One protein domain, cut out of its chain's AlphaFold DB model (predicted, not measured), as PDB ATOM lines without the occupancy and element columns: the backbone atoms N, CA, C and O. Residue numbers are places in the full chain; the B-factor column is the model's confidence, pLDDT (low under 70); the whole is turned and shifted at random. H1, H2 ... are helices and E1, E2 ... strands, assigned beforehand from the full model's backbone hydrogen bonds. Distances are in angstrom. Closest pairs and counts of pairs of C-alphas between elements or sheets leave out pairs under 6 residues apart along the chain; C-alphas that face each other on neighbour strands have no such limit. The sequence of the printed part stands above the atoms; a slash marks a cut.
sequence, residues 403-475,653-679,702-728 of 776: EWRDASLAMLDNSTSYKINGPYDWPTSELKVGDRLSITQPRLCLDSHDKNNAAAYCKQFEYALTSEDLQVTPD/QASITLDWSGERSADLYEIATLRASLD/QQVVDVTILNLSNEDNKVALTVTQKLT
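What this domain is: This is residues 403 to 475, 653 to 679 and 702 to 728 of the 776 residues of an uncharacterized protein of Vibrio scophthalmi (UniProt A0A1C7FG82). One strongly twisted sheet of seven strands makes the body, and its longest strand, E6, bends by 82 degrees. H1 crosses over E6 on one face, while H2, toward the other end of the longest axis, only grazes the sheet. The printed part has 127 residues, with named elements in the order H1 E1 E2 E3 E4 E5 H2 E6 E7, of mixed class. The mixed sheet runs E1 E2 E6 E7 E5 E4 E3. The whole is compact, with a radius of gyration of the C-alphas of 15.0 A and spans of 51 by 34 by 27 A.

How they stand to each other: Start at H1, residues 403 to 414, over E6, residues 705 to 715, at a height over the sheet of 8.1 A: two layers, a helix on one face. Their closest C-alphas are Ala 407 and Leu 710, 5.2 A. Edge strand E1, residues 417 to 420, is parallel to E2, residues 436 to 439 (N 418 to O 436, 2.8 A). E2 is antiparallel to E6 (N 439 to O 705, 2.9 A). E6 bends at residue 708 and forms a hairpin with E7, residues 718 to 725 (N 710 to O 722, 2.8 A). E7 is parallel to E5, residues 655 to 660 (N 659 to O 721, 2.8 A). E5 is antiparallel to E4, residues 458 to 464 (N 658 to O 461, 2.8 A), which forms a hairpin with edge strand E3, residues 444 to 447 (N 462 to O 444, 2.8 A). H2, residues 666 to 677, has every O i to N i+4 pair within hydrogen-bond range; H1 has 7 of 8.

Where its parts are: Find C-alpha 403 at (-48.658, 51.061, 9.837); H1 runs 18.5 A from there. E6 spans 23.8 A, and E7 21.9 A to C-alpha 725 at (-49.441, 50.199, -2.438).

The domain as a whole: Cuts leave gaps of 19.2 A between C-alphas 475 and 653 and 26.5 A between 679 and 702. The link from E1 to E2 is long. Confidence is under 70 in 23 residues, among them 446 to 457.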
ATOM      1  N   GLU A 403     -49.190  52.269  10.483       83.94
ATOM      2  CA  GLU A 403     -48.658  51.061   9.837       83.94
ATOM      3  C   GLU A 403     -47.498  51.364   8.878       83.94
ATOM      4  O   GLU A 403     -46.639  50.521   8.647       83.94
ATOM      5  N   TRP A 404     -47.435  52.584   8.335       88.44
ATOM      6  CA  TRP A 404     -46.363  53.003   7.436       88.44
ATOM      7  C   TRP A 404     -45.112  53.474   8.175       88.44
ATOM      8  O   TRP A 404     -44.131  53.790   7.509       88.44
ATOM      9  N   ARG A 405     -45.114  53.566   9.513       88.31
ATOM     10  CA  ARG A 405     -44.017  54.167  10.291       88.31
ATOM     11  C   ARG A 405     -42.671  53.516   9.989       88.31
ATOM     12  O   ARG A 405     -41.739  54.213   9.596       88.31
ATOM     13  N   ASP A 406     -42.584  52.205  10.189       88.06
ATOM     14  CA  ASP A 406     -41.308  51.487  10.143       88.06
ATOM     15  C   ASP A 406     -40.795  51.402   8.697       88.06
ATOM     16  O   ASP A 406     -39.626  51.683   8.435       88.06
ATOM     17  N   ALA A 407     -41.701  51.190   7.734       88.75
ATOM     18  CA  ALA A 407     -41.395  51.273   6.306       88.75
ATOM     19  C   ALA A 407     -40.938  52.672   5.869       88.75
ATOM     20  O   ALA A 407     -39.959  52.798   5.142       88.75
ATOM     21  N   SER A 408     -41.605  53.735   6.327       88.94
ATOM     22  CA  SER A 408     -41.249  55.112   5.966       88.94
ATOM     23  C   SER A 408     -39.849  55.472   6.453       88.94
ATOM     24  O   SER A 408     -39.106  56.127   5.724       88.94
ATOM     25  N   LEU A 409     -39.489  55.047   7.672       87.44
ATOM     26  CA  LEU A 409     -38.152  55.252   8.236       87.44
ATOM     27  C   LEU A 409     -37.094  54.501   7.427       87.44
ATOM     28  O   LEU A 409     -36.119  55.112   6.994       87.44
ATOM     29  N   ALA A 410     -37.319  53.213   7.162       87.12
ATOM     30  CA  ALA A 410     -36.388  52.390   6.396       87.12
ATOM     31  C   ALA A 410     -36.194  52.898   4.955       87.12
ATOM     32  O   ALA A 410     -35.080  52.879   4.433       87.12
ATOM     33  N   MET A 411     -37.248  53.442   4.338       87.44
ATOM     34  CA  MET A 411     -37.186  54.039   3.001       87.44
ATOM     35  C   MET A 411     -36.316  55.287   2.891       87.44
ATOM     36  O   MET A 411     -35.782  55.551   1.815       87.44
ATOM     37  N   LEU A 412     -36.205  56.084   3.957       82.62
ATOM     38  CA  LEU A 412     -35.342  57.267   3.951       82.62
ATOM     39  C   LEU A 412     -33.876  56.934   4.237       82.62
ATOM     40  O   LEU A 412     -33.013  57.726   3.870       82.62
ATOM     41  N   ASP A 413     -33.610  55.802   4.889       82.88
ATOM     42  CA  ASP A 413     -32.257  55.377   5.237       82.88
ATOM     43  C   ASP A 413     -31.622  54.588   4.083       82.88
ATOM     44  O   ASP A 413     -30.637  55.030   3.491       82.88
ATOM     45  N   ASN A 414     -32.216  53.449   3.704       78.38
ATOM     46  CA  ASN A 414     -31.693  52.600   2.634       78.38
ATOM     47  C   ASN A 414     -32.726  51.557   2.154       78.38
ATOM     48  O   ASN A 414     -32.677  50.401   2.572       78.38
ATOM     49  N   SER A 415     -33.661  51.947   1.278       82.50
ATOM     50  CA  SER A 415     -34.561  50.990   0.604       82.50
ATOM     51  C   SER A 415     -34.046  50.581  -0.767       82.50
ATOM     52  O   SER A 415     -33.696  51.443  -1.582       82.50
ATOM     53  N   THR A 416     -34.147  49.292  -1.072       88.44
ATOM     54  CA  THR A 416     -33.853  48.746  -2.398       88.44
ATOM     55  C   THR A 416     -35.150  48.532  -3.175       88.44
ATOM     56  O   THR A 416     -36.241  48.412  -2.614       88.44
ATOM     57  N   SER A 417     -35.067  48.569  -4.503       89.75
ATOM     58  CA  SER A 417     -36.192  48.238  -5.382       89.75
ATOM     59  C   SER A 417     -35.879  46.960  -6.145       89.75
ATOM     60  O   SER A 417     -34.910  46.926  -6.902       89.75
ATOM     61  N   TYR A 418     -36.715  45.943  -5.970       92.62
ATOM     62  CA  TYR A 418     -36.592  44.645  -6.622       92.62
ATOM     63  C   TYR A 418     -37.662  44.486  -7.701       92.62
ATOM     64  O   TYR A 418     -38.804  44.929  -7.544       92.62
ATOM     65  N   LYS A 419     -37.281  43.854  -8.812       92.69
ATOM     66  CA  LYS A 419     -38.197  43.465  -9.887       92.69
ATOM     67  C   LYS A 419     -38.309  41.953  -9.884       92.69
ATOM     68  O   LYS A 419     -37.294  41.285 -10.037       92.69
ATOM     69  N   ILE A 420     -39.524  41.454  -9.724       92.19
ATOM     70  CA  ILE A 420     -39.822  40.031  -9.633       92.19
ATOM     71  C   ILE A 420     -40.615  39.642 -10.875       92.19
ATOM     72  O   ILE A 420     -41.815  39.914 -10.957       92.19
ATOM     73  N   ASN A 421     -39.946  39.041 -11.854       90.00
ATOM     74  CA  ASN A 421     -40.596  38.547 -13.066       90.00
ATOM     75  C   ASN A 421     -40.848  37.044 -13.014       90.00
ATOM     76  O   ASN A 421     -41.775  36.558 -13.658       90.00
ATOM     77  N   GLY A 422     -40.058  36.313 -12.231       86.81
ATOM     78  CA  GLY A 422     -40.239  34.886 -12.036       86.81
ATOM     79  C   GLY A 422     -39.830  34.385 -10.650       86.81
ATOM     80  O   GLY A 422     -39.354  35.157  -9.815       86.81
ATOM     81  N   PRO A 423     -39.974  33.070 -10.417       86.62
ATOM     82  CA  PRO A 423     -39.763  32.446  -9.109       86.62
ATOM     83  C   PRO A 423     -38.349  32.632  -8.534       86.62
ATOM     84  O   PRO A 423     -38.175  32.725  -7.323       86.62
ATOM     85  N   TYR A 424     -37.336  32.727  -9.398       87.19
ATOM     86  CA  TYR A 424     -35.931  32.866  -8.999       87.19
ATOM     87  C   TYR A 424     -35.492  34.314  -8.742       87.19
ATOM     88  O   TYR A 424     -34.387  34.530  -8.253       87.19
ATOM     89  N   ASP A 425     -36.336  35.302  -9.057       89.12
ATOM     90  CA  ASP A 425     -36.011  36.719  -8.849       89.12
ATOM     91  C   ASP A 425     -36.224  37.158  -7.390       89.12
ATOM     92  O   ASP A 425     -35.837  38.266  -7.015       89.12
ATOM     93  N   TRP A 426     -36.852  36.312  -6.564       88.81
ATOM     94  CA  TRP A 426     -37.173  36.606  -5.169       88.81
ATOM     95  C   TRP A 426     -35.923  36.631  -4.275       88.81
ATOM     96  O   TRP A 426     -35.322  35.583  -4.028       88.81
ATOM     97  N   PRO A 427     -35.562  37.788  -3.686       86.38
ATOM     98  CA  PRO A 427     -34.385  37.910  -2.835       86.38
ATOM     99  C   PRO A 427     -34.734  37.557  -1.380       86.38
ATOM    100  O   PRO A 427     -34.563  38.371  -0.477       86.38
ATOM    101  N   THR A 428     -35.282  36.362  -1.140       80.12
ATOM    102  CA  THR A 428     -35.925  35.961   0.135       80.12
ATOM    103  C   THR A 428     -35.090  36.211   1.394       80.12
ATOM    104  O   THR A 428     -35.655  36.513   2.442       80.12
ATOM    105  N   SER A 429     -33.763  36.125   1.304       79.75
ATOM    106  CA  SER A 429     -32.827  36.388   2.405       79.75
ATOM    107  C   SER A 429     -32.431  37.861   2.576       79.75
ATOM    108  O   SER A 429     -31.897  38.224   3.623       79.75
ATOM    109  N   GLU A 430     -32.664  38.709   1.573       84.81
ATOM    110  CA  GLU A 430     -32.243  40.117   1.557       84.81
ATOM    111  C   GLU A 430     -33.396  41.107   1.757       84.81
ATOM    112  O   GLU A 430     -33.129  42.278   2.030       84.81
ATOM    113  N   LEU A 431     -34.650  40.644   1.654       88.94
ATOM    114  CA  LEU A 431     -35.852  41.461   1.831       88.94
ATOM    115  C   LEU A 431     -35.882  42.157   3.196       88.94
ATOM    116  O   LEU A 431     -35.722  41.528   4.245       88.94
ATOM    117  N   LYS A 432     -36.160  43.461   3.186       90.62
ATOM    118  CA  LYS A 432     -36.281  44.298   4.381       90.62
ATOM    119  C   LYS A 432     -37.546  45.148   4.342       90.62
ATOM    120  O   LYS A 432     -38.108  45.467   3.296       90.62
ATOM    121  N   VAL A 433     -37.983  45.557   5.530       91.50
ATOM    122  CA  VAL A 433     -39.043  46.561   5.688       91.50
ATOM    123  C   VAL A 433     -38.637  47.840   4.947       91.50
ATOM    124  O   VAL A 433     -37.495  48.276   5.049       91.50
ATOM    125  N   GLY A 434     -39.562  48.435   4.194       89.31
ATOM    126  CA  GLY A 434     -39.315  49.610   3.355       89.31
ATOM    127  C   GLY A 434     -38.844  49.309   1.928       89.31
ATOM    128  O   GLY A 434     -38.896  50.210   1.088       89.31
ATOM    129  N   ASP A 435     -38.451  48.073   1.605       92.06
ATOM    130  CA  ASP A 435     -38.125  47.716   0.223       92.06
ATOM    131  C   ASP A 435     -39.350  47.813  -0.690       92.06
ATOM    132  O   ASP A 435     -40.508  47.642  -0.284       92.06
ATOM    133  N   ARG A 436     -39.078  48.111  -1.962       91.81
ATOM    134  CA  ARG A 436     -40.090  48.199  -3.013       91.81
ATOM    135  C   ARG A 436     -40.029  46.959  -3.883       91.81
ATOM    136  O   ARG A 436     -38.964  46.625  -4.393       91.81
ATOM    137  N   LEU A 437     -41.177  46.335  -4.111       92.88
ATOM    138  CA  LEU A 437     -41.299  45.200  -5.018       92.88
ATOM    139  C   LEU A 437     -42.165  45.611  -6.202       92.88
ATOM    140  O   LEU A 437     -43.236  46.187  -6.017       92.88
ATOM    141  N   SER A 438     -41.687  45.321  -7.406       93.12
ATOM    142  CA  SER A 438     -42.472  45.385  -8.636       93.12
ATOM    143  C   SER A 438     -42.593  43.967  -9.168       93.12
ATOM    144  O   SER A 438     -41.601  43.386  -9.610       93.12
ATOM    145  N   ILE A 439     -43.777  43.385  -9.030       91.69
ATOM    146  CA  ILE A 439     -44.010  41.962  -9.249       91.69
ATOM    147  C   ILE A 439     -44.880  41.796 -10.486       91.69
ATOM    148  O   ILE A 439     -46.015  42.270 -10.517       91.69
ATOM    149  N   THR A 440     -44.341  41.131 -11.501       90.56
ATOM    150  CA  THR A 440     -45.060  40.763 -12.730       90.56
ATOM    151  C   THR A 440     -45.391  39.270 -12.773       90.56
ATOM    152  O   THR A 440     -46.189  38.848 -13.607       90.56
ATOM    153  N   GLN A 441     -44.818  38.483 -11.854       87.81
ATOM    154  CA  GLN A 441     -45.151  37.075 -11.682       87.81
ATOM    155  C   GLN A 441     -46.656  36.910 -11.391       87.81
ATOM    156  O   GLN A 441     -47.196  37.652 -10.561       87.81
ATOM    157  N   PRO A 442     -47.333  35.931 -12.016       86.56
ATOM    158  CA  PRO A 442     -48.722  35.639 -11.708       86.56
ATOM    159  C   PRO A 442     -48.909  35.230 -10.243       86.56
ATOM    160  O   PRO A 442     -48.049  34.570  -9.655       86.56
ATOM    161  N   ARG A 443     -50.048  35.610  -9.664       84.94
ATOM    162  CA  ARG A 443     -50.349  35.413  -8.240       84.94
ATOM    163  C   ARG A 443     -51.606  34.592  -8.029       84.94
ATOM    164  O   ARG A 443     -52.625  34.839  -8.673       84.94
ATOM    165  N   LEU A 444     -51.546  33.667  -7.079       83.19
ATOM    166  CA  LEU A 444     -52.720  32.961  -6.592       83.19
ATOM    167  C   LEU A 444     -53.422  33.822  -5.545       83.19
ATOM    168  O   LEU A 444     -52.785  34.366  -4.645       83.19
ATOM    169  N   CYS A 445     -54.741  33.926  -5.650       80.19
ATOM    170  CA  CYS A 445     -55.540  34.511  -4.593       80.19
ATOM    171  C   CYS A 445     -55.923  33.463  -3.544       80.19
ATOM    172  O   CYS A 445     -56.493  32.434  -3.900       80.19
ATOM    173  N   LEU A 446     -55.672  33.748  -2.264       69.94
ATOM    174  CA  LEU A 446     -56.226  32.965  -1.166       69.94
ATOM    175  C   LEU A 446     -57.568  33.550  -0.733       69.94
ATOM    176  O   LEU A 446     -57.644  34.696  -0.272       69.94
ATOM    177  N   ASP A 447     -58.612  32.733  -0.855       63.81
ATOM    178  CA  ASP A 447     -59.961  33.103  -0.446       63.81
ATOM    179  C   ASP A 447     -59.975  33.482   1.038       63.81
ATOM    180  O   ASP A 447     -59.541  32.733   1.918       63.81
ATOM    181  N   SER A 448     -60.481  34.679   1.329       59.22
ATOM    182  CA  SER A 448     -60.650  35.133   2.703       59.22
ATOM    183  C   SER A 448     -61.790  34.351   3.357       59.22
ATOM    184  O   SER A 448     -62.959  34.667   3.151       59.22
ATOM    185  N   HIS A 449     -61.467  33.375   4.210       52.06
ATOM    186  CA  HIS A 449     -62.461  32.676   5.043       52.06
ATOM    187  C   HIS A 449     -63.079  33.565   6.147       52.06
ATOM    188  O   HIS A 449     -63.928  33.109   6.916       52.06
ATOM    189  N   ASP A 450     -62.661  34.831   6.264       49.94
ATOM    190  CA  ASP A 450     -63.151  35.749   7.288       49.94
ATOM    191  C   ASP A 450     -64.576  36.243   6.975       49.94
ATOM    192  O   ASP A 450     -64.796  37.078   6.092       49.94
ATOM    193  N   LYS A 451     -65.555  35.754   7.750       46.59
ATOM    194  CA  LYS A 451     -66.977  36.135   7.657       46.59
ATOM    195  C   LYS A 451     -67.210  37.637   7.857       46.59
ATOM    196  O   LYS A 451     -68.184  38.167   7.327       46.59
ATOM    197  N   ASN A 452     -66.318  38.335   8.568       44.25
ATOM    198  CA  ASN A 452     -66.408  39.785   8.775       44.25
ATOM    199  C   ASN A 452     -65.933  40.592   7.554       44.25
ATOM    200  O   ASN A 452     -66.084  41.811   7.511       44.25
ATOM    201  N   ASN A 453     -65.373  39.908   6.552       49.16
ATOM    202  CA  ASN A 453     -64.829  40.471   5.324       49.16
ATOM    203  C   ASN A 453     -65.405  39.778   4.080       49.16
ATOM    204  O   ASN A 453     -64.712  39.621   3.079       49.16
ATOM    205  N   ALA A 454     -66.698  39.436   4.109       44.62
ATOM    206  CA  ALA A 454     -67.428  38.809   2.996       44.62
ATOM    207  C   ALA A 454     -67.321  39.563   1.646       44.62
ATOM    208  O   ALA A 454     -67.634  39.009   0.599       44.62
ATOM    209  N   ALA A 455     -66.865  40.820   1.664       47.06
ATOM    210  CA  ALA A 455     -66.619  41.655   0.491       47.06
ATOM    211  C   ALA A 455     -65.180  41.583  -0.073       47.06
ATOM    212  O   ALA A 455     -64.860  42.312  -1.012       47.06
ATOM    213  N   ALA A 456     -64.282  40.779   0.504       53.69
ATOM    214  CA  ALA A 456     -62.900  40.648   0.049       53.69
ATOM    215  C   ALA A 456     -62.688  39.302  -0.647       53.69
ATOM    216  O   ALA A 456     -62.501  38.283   0.009       53.69
ATOM    217  N   TYR A 457     -62.665  39.318  -1.980       60.12
ATOM    218  CA  TYR A 457     -62.250  38.167  -2.782       60.12
ATOM    219  C   TYR A 457     -60.838  37.712  -2.403       60.12
ATOM    220  O   TYR A 457     -60.600  36.524  -2.241       60.12
ATOM    221  N   CYS A 458     -59.929  38.676  -2.207       72.62
ATOM    222  CA  CYS A 458     -58.542  38.421  -1.856       72.62
ATOM    223  C   CYS A 458     -57.997  39.429  -0.856       72.62
ATOM    224  O   CYS A 458     -58.053  40.637  -1.105       72.62
ATOM    225  N   LYS A 459     -57.404  38.934   0.230       74.56
ATOM    226  CA  LYS A 459     -56.525  39.734   1.099       74.56
ATOM    227  C   LYS A 459     -55.072  39.263   1.014       74.56
ATOM    228  O   LYS A 459     -54.159  40.079   1.108       74.56
ATOM    229  N   GLN A 460     -54.876  37.964   0.807       81.94
ATOM    230  CA  GLN A 460     -53.569  37.329   0.756       81.94
ATOM    231  C   GLN A 460     -53.310  36.768  -0.639       81.94
ATOM    232  O   GLN A 460     -54.151  36.063  -1.197       81.94
ATOM    233  N   PHE A 461     -52.145  37.090  -1.194       86.38
ATOM    234  CA  PHE A 461     -51.688  36.590  -2.486       86.38
ATOM    235  C   PHE A 461     -50.506  35.654  -2.292       86.38
ATOM    236  O   PHE A 461     -49.599  35.980  -1.533       86.38
ATOM    237  N   GLU A 462     -50.477  34.536  -3.003       86.38
ATOM    238  CA  GLU A 462     -49.335  33.626  -3.011       86.38
ATOM    239  C   GLU A 462     -48.592  33.655  -4.345       86.38
ATOM    240  O   GLU A 462     -49.197  33.702  -5.419       86.38
ATOM    241  N   TYR A 463     -47.265  33.605  -4.258       87.31
ATOM    242  CA  TYR A 463     -46.341  33.562  -5.386       87.31
ATOM    243  C   TYR A 463     -45.457  32.327  -5.271       87.31
ATOM    244  O   TYR A 463     -44.916  32.050  -4.200       87.31
ATOM    245  N   ALA A 464     -45.293  31.588  -6.367       82.38
ATOM    246  CA  ALA A 464     -44.437  30.408  -6.389       82.38
ATOM    247  C   ALA A 464     -42.951  30.782  -6.337       82.38
ATOM    248  O   ALA A 464     -42.520  31.720  -7.009       82.38
ATOM    249  N   LEU A 465     -42.167  30.003  -5.589       83.69
ATOM    250  CA  LEU A 465     -40.700  30.097  -5.565       83.69
ATOM    251  C   LEU A 465     -40.009  29.047  -6.447       83.69
ATOM    252  O   LEU A 465     -38.787  29.020  -6.558       83.69
ATOM    253  N   THR A 466     -40.791  28.199  -7.102       80.25
ATOM    254  CA  THR A 466     -40.356  27.126  -7.997       80.25
ATOM    255  C   THR A 466     -40.856  27.383  -9.415       80.25
ATOM    256  O   THR A 466     -41.860  28.062  -9.619       80.25
ATOM    257  N   SER A 467     -40.152  26.846 -10.416       67.19
ATOM    258  CA  SER A 467     -40.549  26.928 -11.831       67.19
ATOM    259  C   SER A 467     -41.625  25.922 -12.245       67.19
ATOM    260  O   SER A 467     -41.904  25.801 -13.432       67.19
ATOM    261  N   GLU A 468     -42.180  25.162 -11.302       65.94
ATOM    262  CA  GLU A 468     -43.367  24.350 -11.561       65.94
ATOM    263  C   GLU A 468     -44.581  25.278 -11.701       65.94
ATOM    264  O   GLU A 468     -44.704  26.264 -10.969       65.94
ATOM    265  N   ASP A 469     -45.458  24.987 -12.663       60.84
ATOM    266  CA  ASP A 469     -46.590  25.852 -12.988       60.84
ATOM    267  C   ASP A 469     -47.584  25.909 -11.820       60.84
ATOM    268  O   ASP A 469     -48.395  25.006 -11.602       60.84
ATOM    269  N   LEU A 470     -47.538  27.005 -11.061       68.62
ATOM    270  CA  LEU A 470     -48.585  27.352 -10.113       68.62
ATOM    271  C   LEU A 470     -49.861  27.666 -10.894       68.62
ATOM    272  O   LEU A 470     -49.912  28.646 -11.641       68.62
ATOM    273  N   GLN A 471     -50.912  26.870 -10.691       72.44
ATOM    274  CA  GLN A 471     -52.234  27.187 -11.225       72.44
ATOM    275  C   GLN A 471     -52.816  28.399 -10.492       72.44
ATOM    276  O   GLN A 471     -53.485  28.292  -9.469       72.44
ATOM    277  N   VAL A 472     -52.521  29.581 -11.023       73.94
ATOM    278  CA  VAL A 472     -52.985  30.874 -10.500       73.94
ATOM    279  C   VAL A 472     -54.366  31.270 -11.022       73.94
ATOM    280  O   VAL A 472     -55.030  32.123 -10.436       73.94
ATOM    281  N   THR A 473     -54.800  30.660 -12.125       75.12
ATOM    282  CA  THR A 473     -56.088  30.912 -12.775       75.12
ATOM    283  C   THR A 473     -56.940  29.652 -12.742       75.12
ATOM    284  O   THR A 473     -56.397  28.572 -12.990       75.12
ATOM    285  N   PRO A 474     -58.256  29.768 -12.496       73.19
ATOM    286  CA  PRO A 474     -59.165  28.635 -12.614       73.19
ATOM    287  C   PRO A 474     -59.102  28.019 -14.011       73.19
ATOM    288  O   PRO A 474     -59.020  28.747 -15.006       73.19
ATOM    289  N   ASP A 475     -59.175  26.692 -14.089       75.94
ATOM    290  CA  ASP A 475     -59.336  26.018 -15.372       75.94
ATOM    291  C   ASP A 475     -60.681  26.426 -15.992       75.94
ATOM    292  O   ASP A 475     -61.740  26.365 -15.363       75.94
ATOM    293  N   GLN A 653     -46.140  23.457  -2.920       69.25
ATOM    294  CA  GLN A 653     -44.754  23.902  -3.062       69.25
ATOM    295  C   GLN A 653     -44.446  25.125  -2.181       69.25
ATOM    296  O   GLN A 653     -45.346  25.779  -1.654       69.25
ATOM    297  N   ALA A 654     -43.159  25.457  -2.053       76.50
ATOM    298  CA  ALA A 654     -42.718  26.659  -1.352       76.50
ATOM    299  C   ALA A 654     -43.235  27.931  -2.050       76.50
ATOM    300  O   ALA A 654     -43.013  28.139  -3.247       76.50
ATOM    301  N   SER A 655     -43.900  28.797  -1.287       81.31
ATOM    302  CA  SER A 655     -44.497  30.040  -1.772       81.31
ATOM    303  C   SER A 655     -44.182  31.215  -0.845       81.31
ATOM    304  O   SER A 655     -43.833  31.042   0.326       81.31
ATOM    305  N   ILE A 656     -44.291  32.430  -1.385       86.44
ATOM    306  CA  ILE A 656     -44.309  33.674  -0.610       86.44
ATOM    307  C   ILE A 656     -45.739  34.162  -0.529       86.44
ATOM    308  O   ILE A 656     -46.414  34.274  -1.553       86.44
ATOM    309  N   THR A 657     -46.171  34.521   0.674       88.62
ATOM    310  CA  THR A 657     -47.490  35.108   0.903       88.62
ATOM    311  C   THR A 657     -47.361  36.621   1.073       88.62
ATOM    312  O   THR A 657     -46.609  37.097   1.920       88.62
ATOM    313  N   LEU A 658     -48.116  37.398   0.300       88.75
ATOM    314  CA  LEU A 658     -48.292  38.837   0.488       88.75
ATOM    315  C   LEU A 658     -49.647  39.112   1.143       88.75
ATOM    316  O   LEU A 658     -50.678  38.864   0.525       88.75
ATOM    317  N   ASP A 659     -49.661  39.671   2.352       88.25
ATOM    318  CA  ASP A 659     -50.873  40.188   2.998       88.25
ATOM    319  C   ASP A 659     -51.053  41.676   2.673       88.25
ATOM    320  O   ASP A 659     -50.209  42.512   3.008       88.25
ATOM    321  N   TRP A 660     -52.153  42.017   2.003       85.50
ATOM    322  CA  TRP A 660     -52.431  43.375   1.549       85.50
ATOM    323  C   TRP A 660     -53.080  44.231   2.650       85.50
ATOM    324  O   TRP A 660     -54.198  43.956   3.089       85.50
ATOM    325  N   SER A 661     -52.411  45.324   3.038       82.88
ATOM    326  CA  SER A 661     -52.907  46.344   3.991       82.88
ATOM    327  C   SER A 661     -53.406  47.636   3.311       82.88
ATOM    328  O   SER A 661     -53.764  48.612   3.969       82.88
ATOM    329  N   GLY A 662     -53.380  47.696   1.975       72.81
ATOM    330  CA  GLY A 662     -53.755  48.886   1.202       72.81
ATOM    331  C   GLY A 662     -55.255  49.012   0.911       72.81
ATOM    332  O   GLY A 662     -56.061  48.145   1.255       72.81
ATOM    333  N   GLU A 663     -55.631  50.083   0.203       68.88
ATOM    334  CA  GLU A 663     -56.972  50.192  -0.387       68.88
ATOM    335  C   GLU A 663     -57.215  49.027  -1.354       68.88
ATOM    336  O   GLU A 663     -56.302  48.568  -2.047       68.88
ATOM    337  N   ARG A 664     -58.443  48.501  -1.349       68.75
ATOM    338  CA  ARG A 664     -58.830  47.369  -2.198       68.75
ATOM    339  C   ARG A 664     -59.086  47.866  -3.613       68.75
ATOM    340  O   ARG A 664     -59.710  48.911  -3.786       68.75
ATOM    341  N   SER A 665     -58.644  47.112  -4.617       75.81
ATOM    342  CA  SER A 665     -58.996  47.438  -5.999       75.81
ATOM    343  C   SER A 665     -60.491  47.208  -6.237       75.81
ATOM    344  O   SER A 665     -61.091  46.287  -5.670       75.81
ATOM    345  N   ALA A 666     -61.091  48.054  -7.078       80.88
ATOM    346  CA  ALA A 666     -62.486  47.910  -7.490       80.88
ATOM    347  C   ALA A 666     -62.731  46.538  -8.143       80.88
ATOM    348  O   ALA A 666     -63.726  45.886  -7.834       80.88
ATOM    349  N   ASP A 667     -61.771  46.063  -8.939       81.44
ATOM    350  CA  ASP A 667     -61.830  44.764  -9.612       81.44
ATOM    351  C   ASP A 667     -61.917  43.604  -8.605       81.44
ATOM    352  O   ASP A 667     -62.769  42.731  -8.736       81.44
ATOM    353  N   LEU A 668     -61.100  43.605  -7.542       80.50
ATOM    354  CA  LEU A 668     -61.147  42.553  -6.515       80.50
ATOM    355  C   LEU A 668     -62.469  42.568  -5.737       80.50
ATOM    356  O   LEU A 668     -62.955  41.512  -5.332       80.50
ATOM    357  N   TYR A 669     -63.061  43.746  -5.532       81.50
ATOM    358  CA  TYR A 669     -64.391  43.863  -4.932       81.50
ATOM    359  C   TYR A 669     -65.473  43.306  -5.865       81.50
ATOM    360  O   TYR A 669     -66.323  42.530  -5.431       81.50
ATOM    361  N   GLU A 670     -65.422  43.640  -7.156       85.44
ATOM    362  CA  GLU A 670     -66.364  43.125  -8.150       85.44
ATOM    363  C   GLU A 670     -66.311  41.594  -8.233       85.44
ATOM    364  O   GLU A 670     -67.350  40.937  -8.150       85.44
ATOM    365  N   ILE A 671     -65.113  41.012  -8.276       85.44
ATOM    366  CA  ILE A 671     -64.929  39.556  -8.258       85.44
ATOM    367  C   ILE A 671     -65.551  38.938  -6.988       85.44
ATOM    368  O   ILE A 671     -66.226  37.910  -7.074       85.44
ATOM    369  N   ALA A 672     -65.397  39.578  -5.820       81.31
ATOM    370  CA  ALA A 672     -65.989  39.111  -4.561       81.31
ATOM    371  C   ALA A 672     -67.517  39.066  -4.641       81.31
ATOM    372  O   ALA A 672     -68.142  38.066  -4.285       81.31
ATOM    373  N   THR A 673     -68.116  40.145  -5.154       84.38
ATOM    374  CA  THR A 673     -69.571  40.247  -5.307       84.38
ATOM    375  C   THR A 673     -70.113  39.226  -6.302       84.38
ATOM    376  O   THR A 673     -71.117  38.572  -6.017       84.38
ATOM    377  N   LEU A 674     -69.420  39.023  -7.429       87.94
ATOM    378  CA  LEU A 674     -69.786  38.019  -8.422       87.94
ATOM    379  C   LEU A 674     -69.759  36.622  -7.808       87.94
ATOM    380  O   LEU A 674     -70.770  35.927  -7.892       87.94
ATOM    381  N   ARG A 675     -68.678  36.248  -7.108       84.00
ATOM    382  CA  ARG A 675     -68.577  34.955  -6.414       84.00
ATOM    383  C   ARG A 675     -69.676  34.741  -5.378       84.00
ATOM    384  O   ARG A 675     -70.306  33.689  -5.387       84.00
ATOM    385  N   ALA A 676     -69.940  35.727  -4.522       82.00
ATOM    386  CA  ALA A 676     -70.999  35.630  -3.515       82.00
ATOM    387  C   ALA A 676     -72.393  35.480  -4.149       82.00
ATOM    388  O   ALA A 676     -73.281  34.844  -3.584       82.00
ATOM    389  N   SER A 677     -72.586  36.046  -5.341       85.12
ATOM    390  CA  SER A 677     -73.842  35.941  -6.077       85.12
ATOM    391  C   SER A 677     -73.995  34.633  -6.858       85.12
ATOM    392  O   SER A 677     -75.088  34.364  -7.338       85.12
ATOM    393  N   LEU A 678     -72.963  33.794  -6.998       85.56
ATOM    394  CA  LEU A 678     -73.031  32.586  -7.834       85.56
ATOM    395  C   LEU A 678     -74.121  31.590  -7.397       85.56
ATOM    396  O   LEU A 678     -74.710  30.936  -8.251       85.56
ATOM    397  N   ASP A 679     -74.463  31.523  -6.108       81.12
ATOM    398  CA  ASP A 679     -75.541  30.643  -5.621       81.12
ATOM    399  C   ASP A 679     -76.950  31.228  -5.819       81.12
ATOM    400  O   ASP A 679     -77.954  30.551  -5.599       81.12
ATOM    401  N   GLN A 702     -52.833  38.135 -13.179       86.69
ATOM    402  CA  GLN A 702     -51.707  38.547 -14.035       86.69
ATOM    403  C   GLN A 702     -51.316  40.025 -13.883       86.69
ATOM    404  O   GLN A 702     -50.327  40.476 -14.460       86.69
ATOM    405  N   GLN A 703     -52.102  40.810 -13.146       85.94
ATOM    406  CA  GLN A 703     -51.863  42.237 -12.982       85.94
ATOM    407  C   GLN A 703     -50.542  42.500 -12.251       85.94
ATOM    408  O   GLN A 703     -50.289  41.938 -11.186       85.94
ATOM    409  N   VAL A 704     -49.744  43.422 -12.794       88.31
ATOM    410  CA  VAL A 704     -48.499  43.884 -12.170       88.31
ATOM    411  C   VAL A 704     -48.787  44.573 -10.839       88.31
ATOM    412  O   VAL A 704     -49.680  45.418 -10.737       88.31
ATOM    413  N   VAL A 705     -47.999  44.229  -9.824       88.56
ATOM    414  CA  VAL A 705     -48.179  44.685  -8.447       88.56
ATOM    415  C   VAL A 705     -46.959  45.466  -7.995       88.56
ATOM    416  O   VAL A 705     -45.873  44.912  -7.844       88.56
ATOM    417  N   ASP A 706     -47.163  46.751  -7.731       90.19
ATOM    418  CA  ASP A 706     -46.141  47.641  -7.188       90.19
ATOM    419  C   ASP A 706     -46.423  47.912  -5.705       90.19
ATOM    420  O   ASP A 706     -47.386  48.603  -5.349       90.19
ATOM    421  N   VAL A 707     -45.563  47.391  -4.828       91.81
ATOM    422  CA  VAL A 707     -45.777  47.415  -3.375       91.81
ATOM    423  C   VAL A 707     -44.571  47.889  -2.577       91.81
ATOM    424  O   VAL A 707     -43.436  47.924  -3.053       91.81
ATOM    425  N   THR A 708     -44.839  48.260  -1.328       92.62
ATOM    426  CA  THR A 708     -43.839  48.534  -0.295       92.62
ATOM    427  C   THR A 708     -44.055  47.597   0.888       92.62
ATOM    428  O   THR A 708     -45.189  47.435   1.346       92.62
ATOM    429  N   ILE A 709     -42.971  46.990   1.374       92.81
ATOM    430  CA  ILE A 709     -42.996  46.058   2.508       92.81
ATOM    431  C   ILE A 709     -43.167  46.846   3.808       92.81
ATOM    432  O   ILE A 709     -42.329  47.679   4.154       92.81
ATOM    433  N   LEU A 710     -44.255  46.579   4.528       91.81
ATOM    434  CA  LEU A 710     -44.546  47.153   5.842       91.81
ATOM    435  C   LEU A 710     -43.996  46.298   6.976       91.81
ATOM    436  O   LEU A 710     -43.462  46.830   7.944       91.81
ATOM    437  N   ASN A 711     -44.133  44.982   6.849       90.25
ATOM    438  CA  ASN A 711     -43.652  44.023   7.829       90.25
ATOM    439  C   ASN A 711     -43.223  42.730   7.129       90.25
ATOM    440  O   ASN A 711     -43.738  42.399   6.060       90.25
ATOM    441  N   LEU A 712     -42.298  42.008   7.750       88.69
ATOM    442  CA  LEU A 712     -41.782  40.733   7.277       88.69
ATOM    443  C   LEU A 712     -41.845  39.729   8.429       88.69
ATOM    444  O   LEU A 712     -41.240  39.945   9.476       88.69
ATOM    445  N   SER A 713     -42.590  38.646   8.225       86.06
ATOM    446  CA  SER A 713     -42.642  37.495   9.125       86.06
ATOM    447  C   SER A 713     -42.032  36.287   8.426       86.06
ATOM    448  O   SER A 713     -42.281  36.056   7.240       86.06
ATOM    449  N   ASN A 714     -41.215  35.535   9.154       79.50
ATOM    450  CA  ASN A 714     -40.553  34.344   8.646       79.50
ATOM    451  C   ASN A 714     -40.791  33.216   9.654       79.50
ATOM    452  O   ASN A 714     -40.109  33.142  10.676       79.50
ATOM    453  N   GLU A 715     -41.801  32.390   9.391       67.19
ATOM    454  CA  GLU A 715     -42.149  31.220  10.200       67.19
ATOM    455  C   GLU A 715     -42.061  29.977   9.307       67.19
ATOM    456  O   GLU A 715     -42.615  29.958   8.212       67.19
ATOM    457  N   ASP A 716     -41.334  28.950   9.755       54.56
ATOM    458  CA  ASP A 716     -41.345  27.595   9.184       54.56
ATOM    459  C   ASP A 716     -41.262  27.514   7.642       54.56
ATOM    460  O   ASP A 716     -42.094  26.887   6.984       54.56
ATOM    461  N   ASN A 717     -40.237  28.140   7.046       59.38
ATOM    462  CA  ASN A 717     -39.994  28.196   5.591       59.38
ATOM    463  C   ASN A 717     -41.080  28.911   4.763       59.38
ATOM    464  O   ASN A 717     -41.089  28.792   3.536       59.38
ATOM    465  N   LYS A 718     -41.966  29.682   5.400       69.38
ATOM    466  CA  LYS A 718     -42.925  30.561   4.729       69.38
ATOM    467  C   LYS A 718     -42.581  32.014   5.024       69.38
ATOM    468  O   LYS A 718     -42.640  32.474   6.164       69.38
ATOM    469  N   VAL A 719     -42.239  32.747   3.968       83.06
ATOM    470  CA  VAL A 719     -42.037  34.196   4.048       83.06
ATOM    471  C   VAL A 719     -43.390  34.865   3.838       83.06
ATOM    472  O   VAL A 719     -43.969  34.785   2.752       83.06
ATOM    473  N   ALA A 720     -43.886  35.528   4.878       88.06
ATOM    474  CA  ALA A 720     -45.106  36.318   4.828       88.06
ATOM    475  C   ALA A 720     -44.755  37.809   4.889       88.06
ATOM    476  O   ALA A 720     -44.149  38.290   5.849       88.06
ATOM    477  N   LEU A 721     -45.143  38.556   3.859       90.44
ATOM    478  CA  LEU A 721     -44.883  39.986   3.745       90.44
ATOM    479  C   LEU A 721     -46.193  40.748   3.898       90.44
ATOM    480  O   LEU A 721     -47.111  40.582   3.098       90.44
ATOM    481  N   THR A 722     -46.280  41.631   4.885       90.44
ATOM    482  CA  THR A 722     -47.367  42.612   4.926       90.44
ATOM    483  C   THR A 722     -46.989  43.769   4.020       90.44
ATOM    484  O   THR A 722     -45.949  44.400   4.219       90.44
ATOM    485  N   VAL A 723     -47.819  44.062   3.026       90.50
ATOM    486  CA  VAL A 723     -47.512  45.032   1.976       90.50
ATOM    487  C   VAL A 723     -48.620  46.063   1.801       90.50
ATOM    488  O   VAL A 723     -49.789  45.826   2.091       90.50
ATOM    489  N   THR A 724     -48.251  47.231   1.288       89.88
ATOM    490  CA  THR A 724     -49.184  48.280   0.853       89.88
ATOM    491  C   THR A 724     -48.831  48.728  -0.560       89.88
ATOM    492  O   THR A 724     -47.730  48.454  -1.039       89.88
ATOM    493  N   GLN A 725     -49.736  49.470  -1.204       87.69
ATOM    494  CA  GLN A 725     -49.441  50.199  -2.438       87.69
ATOM    495  C   GLN A 725     -48.111  50.957  -2.335       87.69
ATOM    496  O   GLN A 725     -47.782  51.494  -1.272       87.69
ATOM    497  N   LYS A 726     -47.369  51.021  -3.443       88.94
ATOM    498  CA  LYS A 726     -46.074  51.703  -3.537       88.94
ATOM    499  C   LYS A 726     -46.075  53.069  -2.848       88.94
ATOM    500  O   LYS A 726     -46.708  54.019  -3.310       88.94
ATOM    501  N   LEU A 727     -45.300  53.176  -1.773       86.88
ATOM    502  CA  LEU A 727     -45.151  54.415  -1.029       86.88
ATOM    503  C   LEU A 727     -44.201  55.361  -1.778       86.88
ATOM    504  O   LEU A 727     -43.072  55.010  -2.152       86.88
ATOM    505  N   THR A 728     -44.646  56.592  -2.015       85.81
ATOM    506  CA  THR A 728     -43.777  57.639  -2.570       85.81
ATOM    507  C   THR A 728     -42.859  58.204  -1.485       85.81
ATOM    508  O   THR A 728     -43.195  58.203  -0.301       85.81
TER     509      THR A 728